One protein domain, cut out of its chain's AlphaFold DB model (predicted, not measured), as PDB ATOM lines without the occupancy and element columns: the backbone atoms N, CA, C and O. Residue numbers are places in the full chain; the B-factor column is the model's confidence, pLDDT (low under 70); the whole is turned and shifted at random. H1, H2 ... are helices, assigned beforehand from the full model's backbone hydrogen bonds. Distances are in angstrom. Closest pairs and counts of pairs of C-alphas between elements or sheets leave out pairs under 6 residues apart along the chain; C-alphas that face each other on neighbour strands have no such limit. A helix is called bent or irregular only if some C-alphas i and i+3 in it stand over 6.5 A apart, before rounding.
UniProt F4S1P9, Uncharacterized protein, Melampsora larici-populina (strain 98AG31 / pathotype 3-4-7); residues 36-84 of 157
ATOM      1  N   VAL A  36     183.412 319.628 243.251       71.50
ATOM      2  CA  VAL A  36     182.434 320.345 244.083       71.50
ATOM      3  C   VAL A  36     182.688 320.101 245.574       71.50
ATOM      4  O   VAL A  36     182.473 320.992 246.396       71.50
ATOM      5  N   THR A  37     183.161 318.907 245.940       70.69
ATOM      6  CA  THR A  37     183.532 318.598 247.328       70.69
ATOM      7  C   THR A  37     184.734 319.431 247.766       70.69
ATOM      8  O   THR A  37     184.675 320.050 248.825       70.69
ATOM      9  N   CYS A  38     185.784 319.497 246.943       68.69
ATOM     10  CA  CYS A  38     186.961 320.326 247.204       68.69
ATOM     11  C   CYS A  38     186.586 321.809 247.316       68.69
ATOM     12  O   CYS A  38     186.863 322.422 248.341       68.69
ATOM     13  N   ASP A  39     185.834 322.340 246.347       72.50
ATOM     14  CA  ASP A  39     185.358 323.729 246.363       72.50
ATOM     15  C   ASP A  39     184.575 324.065 247.646       72.50
ATOM     16  O   ASP A  39     184.661 325.174 248.178       72.50
ATOM     17  N   SER A  40     183.768 323.116 248.133       69.56
ATOM     18  CA  SER A  40     182.962 323.291 249.346       69.56
ATOM     19  C   SER A  40     183.829 323.325 250.603       69.56
ATOM     20  O   SER A  40     183.542 324.101 251.518       69.56
ATOM     21  N   VAL A  41     184.881 322.505 250.647       74.12
ATOM     22  CA  VAL A  41     185.863 322.499 251.739       74.12
ATOM     23  C   VAL A  41     186.643 323.811 251.750       74.12
ATOM     24  O   VAL A  41     186.710 324.451 252.799       74.12
ATOM     25  N   ASP A  42     187.129 324.268 250.596       73.69
ATOM     26  CA  ASP A  42     187.862 325.533 250.470       73.69
ATOM     27  C   ASP A  42     187.012 326.716 250.945       73.69
ATOM     28  O   ASP A  42     187.448 327.528 251.767       73.69
ATOM     29  N   LEU A  43     185.759 326.790 250.481       78.56
ATOM     30  CA  LEU A  43     184.828 327.842 250.881       78.56
ATOM     31  C   LEU A  43     184.547 327.812 252.388       78.56
ATOM     32  O   LEU A  43     184.568 328.859 253.036       78.56
ATOM     33  N   PHE A  44     184.294 326.629 252.952       79.88
ATOM     34  CA  PHE A  44     184.048 326.473 254.384       79.88
ATOM     35  C   PHE A  44     185.260 326.917 255.215       79.88
ATOM     36  O   PHE A  44     185.110 327.682 256.174       79.88
ATOM     37  N   SER A  45     186.462 326.508 254.810       77.94
ATOM     38  CA  SER A  45     187.719 326.900 255.447       77.94
ATOM     39  C   SER A  45     187.941 328.413 255.398       77.94
ATOM     40  O   SER A  45     188.259 329.025 256.422       77.94
ATOM     41  N   LEU A  46     187.733 329.044 254.238       78.75
ATOM     42  CA  LEU A  46     187.868 330.495 254.070       78.75
ATOM     43  C   LEU A  46     186.861 331.269 254.931       78.75
ATOM     44  O   LEU A  46     187.246 332.211 255.626       78.75
ATOM     45  N   LEU A  47     185.596 330.842 254.953       84.88
ATOM     46  CA  LEU A  47     184.566 331.444 255.804       84.88
ATOM     47  C   LEU A  47     184.921 331.331 257.290       84.88
ATOM     48  O   LEU A  47     184.806 332.315 258.020       84.88
ATOM     49  N   GLY A  48     185.408 330.168 257.730       80.81
ATOM     50  CA  GLY A  48     185.865 329.970 259.105       80.81
ATOM     51  C   GLY A  48     187.000 330.924 259.487       80.81
ATOM     52  O   GLY A  48     186.982 331.510 260.570       80.81
ATOM     53  N   LYS A  49     187.966 331.137 258.587       78.38
ATOM     54  CA  LYS A  49     189.093 332.061 258.800       78.38
ATOM     55  C   LYS A  49     188.652 333.529 258.835       78.38
ATOM     56  O   LYS A  49     189.141 334.289 259.670       78.38
ATOM     57  N   CYS A  50     187.709 333.921 257.981       83.12
ATOM     58  CA  CYS A  50     187.101 335.253 257.992       83.12
ATOM     59  C   CYS A  50     186.317 335.522 259.284       83.12
ATOM     60  O   CYS A  50     186.581 336.516 259.958       83.12
ATOM     61  N   ALA A  51     185.448 334.594 259.698       83.12
ATOM     62  CA  ALA A  51     184.668 334.720 260.931       83.12
ATOM     63  C   ALA A  51     185.560 334.880 262.174       83.12
ATOM     64  O   ALA A  51     185.289 335.713 263.034       83.12
ATOM     65  N   ARG A  52     186.669 334.132 262.247       78.56
ATOM     66  CA  ARG A  52     187.640 334.223 263.354       78.56
ATOM     67  C   ARG A  52     188.352 335.571 263.458       78.56
ATOM     68  O   ARG A  52     188.878 335.890 264.519       78.56
ATOM     69  N   ARG A  53     188.419 336.337 262.370       81.56
ATOM     70  CA  ARG A  53     189.068 337.655 262.333       81.56
ATOM     71  C   ARG A  53     188.076 338.806 262.223       81.56
ATOM     72  O   ARG A  53     188.514 339.935 262.040       81.56
ATOM     73  N   ASP A  54     186.778 338.518 262.308       84.94
ATOM     74  CA  ASP A  54     185.712 339.489 262.053       84.94
ATOM     75  C   ASP A  54     185.894 340.209 260.699       84.94
ATOM     76  O   ASP A  54     185.735 341.421 260.563       84.94
ATOM     77  N   THR A  55     186.303 339.451 259.674       85.38
ATOM     78  CA  THR A  55     186.479 339.956 258.307       85.38
ATOM     79  C   THR A  55     185.480 339.334 257.342       85.38
ATOM     80  O   THR A  55     184.875 338.296 257.605       85.38
ATOM     81  N   VAL A  56     185.308 339.973 256.183       90.38
ATOM     82  CA  VAL A  56     184.434 339.497 255.105       90.38
ATOM     83  C   VAL A  56     185.264 338.767 254.052       90.38
ATOM     84  O   VAL A  56     186.330 339.237 253.655       90.38
ATOM     85  N   LEU A  57     184.758 337.626 253.582       88.81
ATOM     86  CA  LEU A  57     185.332 336.905 252.451       88.81
ATOM     87  C   LEU A  57     184.944 337.602 251.140       88.81
ATOM     88  O   LEU A  57     183.765 337.654 250.790       88.81
ATOM     89  N   TYR A  58     185.935 338.086 250.392       89.50
ATOM     90  CA  TYR A  58     185.742 338.644 249.053       89.50
ATOM     91  C   TYR A  58     186.129 337.612 247.992       89.50
ATOM     92  O   TYR A  58     187.258 337.129 247.969       89.50
ATOM     93  N   VAL A  59     185.191 337.287 247.102       85.75
ATOM     94  CA  VAL A  59     185.400 336.365 245.975       85.75
ATOM     95  C   VAL A  59     184.821 336.966 244.701       85.75
ATOM     96  O   VAL A  59     183.835 337.705 244.741       85.75
ATOM     97  N   GLY A  60     185.431 336.656 243.558       83.19
ATOM     98  CA  GLY A  60     184.926 337.104 242.262       83.19
ATOM     99  C   GLY A  60     183.547 336.512 241.956       83.19
ATOM    100  O   GLY A  60     183.292 335.336 242.214       83.19
ATOM    101  N   THR A  61     182.659 337.311 241.361       83.69
ATOM    102  CA  THR A  61     181.322 336.860 240.923       83.69
ATOM    103  C   THR A  61     181.353 336.066 239.613       83.69
ATOM    104  O   THR A  61     180.331 335.534 239.189       83.69
ATOM    105  N   THR A  62     182.515 335.983 238.963       80.31
ATOM    106  CA  THR A  62     182.731 335.328 237.666       80.31
ATOM    107  C   THR A  62     183.927 334.380 237.728       80.31
ATOM    108  O   THR A  62     184.869 334.630 238.477       80.31
ATOM    109  N   GLY A  63     183.925 333.338 236.892       76.75
ATOM    110  CA  GLY A  63     184.981 332.318 236.832       76.75
ATOM    111  C   GLY A  63     184.546 330.973 237.419       76.75
ATOM    112  O   GLY A  63     183.428 330.840 237.922       76.75
ATOM    113  N   LYS A  64     185.415 329.959 237.330       73.50
ATOM    114  CA  LYS A  64     185.192 328.672 238.008       73.50
ATOM    115  C   LYS A  64     185.430 328.837 239.509       73.50
ATOM    116  O   LYS A  64     186.173 329.721 239.926       73.50
ATOM    117  N   ASN A  65     184.813 327.985 240.321       71.00
ATOM    118  CA  ASN A  65     184.956 328.027 241.779       71.00
ATOM    119  C   ASN A  65     186.418 327.910 242.233       71.00
ATOM    120  O   ASN A  65     186.870 328.727 243.030       71.00
ATOM    121  N   THR A  66     187.163 326.977 241.645       62.53
ATOM    122  CA  THR A  66     188.608 326.821 241.862       62.53
ATOM    123  C   THR A  66     189.370 328.130 241.648       62.53
ATOM    124  O   THR A  66     190.231 328.500 242.442       62.53
ATOM    125  N   ASP A  67     189.012 328.876 240.604       74.62
ATOM    126  CA  ASP A  67     189.725 330.088 240.197       74.62
ATOM    127  C   ASP A  67     189.293 331.299 241.034       74.62
ATOM    128  O   ASP A  67     190.116 332.136 241.406       74.62
ATOM    129  N   ARG A  68     187.999 331.403 241.366       77.81
ATOM    130  CA  ARG A  68     187.445 332.565 242.082       77.81
ATOM    131  C   ARG A  68     187.855 332.613 243.555       77.81
ATOM    132  O   ARG A  68     187.814 333.688 244.153       77.81
ATOM    133  N   PHE A  69     188.209 331.468 244.141       77.69
ATOM    134  CA  PHE A  69     188.690 331.370 245.522       77.69
ATOM    135  C   PHE A  69     190.199 331.604 245.638       77.69
ATOM    136  O   PHE A  69     190.675 331.983 246.708       77.69
ATOM    137  N   LEU A  70     190.944 331.446 244.540       76.62
ATOM    138  CA  LEU A  70     192.401 331.556 244.518       76.62
ATOM    139  C   LEU A  70     192.932 332.879 245.105       76.62
ATOM    140  O   LEU A  70     193.851 332.816 245.919       76.62
ATOM    141  N   PRO A  71     192.363 334.066 244.808       77.69
ATOM    142  CA  PRO A  71     192.838 335.314 245.407       77.69
ATOM    143  C   PRO A  71     192.691 335.345 246.934       77.69
ATOM    144  O   PRO A  71     193.609 335.771 247.633       77.69
ATOM    145  N   ALA A  72     191.567 334.846 247.458       78.38
ATOM    146  CA  ALA A  72     191.320 334.776 248.896       78.38
ATOM    147  C   ALA A  72     192.253 333.764 249.579       78.38
ATOM    148  O   ALA A  72     192.790 334.046 250.650       78.38
ATOM    149  N   MET A  73     192.511 332.620 248.934       76.25
ATOM    150  CA  MET A  73     193.507 331.652 249.403       76.25
ATOM    151  C   MET A  73     194.913 332.260 249.447       76.25
ATOM    152  O   MET A  73     195.607 332.119 250.449       76.25
ATOM    153  N   VAL A  74     195.334 332.974 248.399       73.69
ATOM    154  CA  VAL A  74     196.649 333.637 248.352       73.69
ATOM    155  C   VAL A  74     196.775 334.688 249.452       73.69
ATOM    156  O   VAL A  74     197.800 334.742 250.133       73.69
ATOM    157  N   GLN A  75     195.737 335.494 249.668       75.56
ATOM    158  CA  GLN A  75     195.720 336.482 250.742       75.56
ATOM    159  C   GLN A  75     195.827 335.820 252.121       75.56
ATOM    160  O   GLN A  75     196.552 336.312 252.987       75.56
ATOM    161  N   GLU A  76     195.154 334.686 252.314       74.06
ATOM    162  CA  GLU A  76     195.250 333.920 253.549       74.06
ATOM    163  C   GLU A  76     196.656 333.376 253.783       74.06
ATOM    164  O   GLU A  76     197.205 333.516 254.875       74.06
ATOM    165  N   LEU A  77     197.260 332.788 252.752       65.81
ATOM    166  CA  LEU A  77     198.628 332.283 252.819       65.81
ATOM    167  C   LEU A  77     199.613 333.408 253.134       65.81
ATOM    168  O   LEU A  77     200.498 333.231 253.969       65.81
ATOM    169  N   TYR A  78     199.431 334.577 252.517       67.69
ATOM    170  CA  TYR A  78     200.233 335.756 252.817       67.69
ATOM    171  C   TYR A  78     200.061 336.194 254.276       67.69
ATOM    172  O   TYR A  78     201.048 336.457 254.959       67.69
ATOM    173  N   HIS A  79     198.831 336.228 254.788       71.31
ATOM    174  CA  HIS A  79     198.577 336.581 256.183       71.31
ATOM    175  C   HIS A  79     199.254 335.601 257.150       71.31
ATOM    176  O   HIS A  79     199.985 336.029 258.041       71.31
ATOM    177  N   ILE A  80     199.074 334.297 256.932       65.31
ATOM    178  CA  ILE A  80     199.695 333.246 257.745       65.31
ATOM    179  C   ILE A  80     201.223 333.349 257.702       65.31
ATOM    180  O   ILE A  80     201.874 333.217 258.733       65.31
ATOM    181  N   ALA A  81     201.810 333.609 256.533       57.38
ATOM    182  CA  ALA A  81     203.260 333.721 256.399       57.38
ATOM    183  C   ALA A  81     203.845 334.912 257.180       57.38
ATOM    184  O   ALA A  81     204.959 334.811 257.688       57.38
ATOM    185  N   ASN A  82     203.109 336.023 257.282       61.75
ATOM    186  CA  ASN A  82     203.597 337.251 257.919       61.75
ATOM    187  C   ASN A  82     203.218 337.374 259.402       61.75
ATOM    188  O   ASN A  82     203.935 338.019 260.163       61.75
ATOM    189  N   HIS A  83     202.101 336.779 259.821       63.22
ATOM    190  CA  HIS A  83     201.552 336.934 261.176       63.22
ATOM    191  C   HIS A  83     201.461 335.615 261.955       63.22
ATOM    192  O   HIS A  83     201.144 335.612 263.146       63.22
ATOM    193  N   GLY A  84     201.734 334.492 261.293       54.31
ATOM    194  CA  GLY A  84     201.434 333.166 261.808       54.31
ATOM    195  C   GLY A  84     199.930 332.909 261.916       54.31
ATOM    196  O   GLY A  84     199.093 333.714 261.503       54.31
TER     197      GLY A  84
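What this domain is: This is residues 36 to 84 of the 157 residues of an uncharacterized protein of Melampsora larici-populina (strain 98AG31 / pathotype 3-4-7) (UniProt F4S1P9). Two helices, H1 then H2, run the same way and open as a loose V from their touching first parts, while a long link folds back from the end of H1 to the start of H2. Residues 77 to 84, of which 77 to 83 belong to H2, stick out. This all-helix domain has 49 printed residues and no named strand; it is compact, with a radius of gyration of the C-alphas of 10.8 A, and elongated, spanning 29 by 18 by 16 A.

Where its parts are: Find C-alpha 36 at (182.434, 320.345, 244.083); from there H1, residues 36 to 52, runs 24.3 A. H2, residues 65 to 83, runs 27.0 A to C-alpha 83 at (201.552, 336.934, 261.176). Near residue 72 it has a kink of 35 degrees, and it is only just irregular: C-alphas 68 and 71 are 6.9 A apart.

How they stand to each other: Look at Asp 39 and Asn 65, whose C-alphas, 6.3 A apart, are the closest where H1 and H2 touch, with residues 39 to 46 and 65 to 73 alone. Their tilt of 38 degrees is only just steep. Every O i to N i+4 pair is within hydrogen-bond range in H1, and 12 of 15 in H2.

The domain as a whole: The C-alphas farthest apart, of Thr 62 and Gly 84, are 30.6 A apart. The printed part has no cut; residues 53 to 64 form the long link. Ten residues have pLDDT under 70, among them 80 to 84.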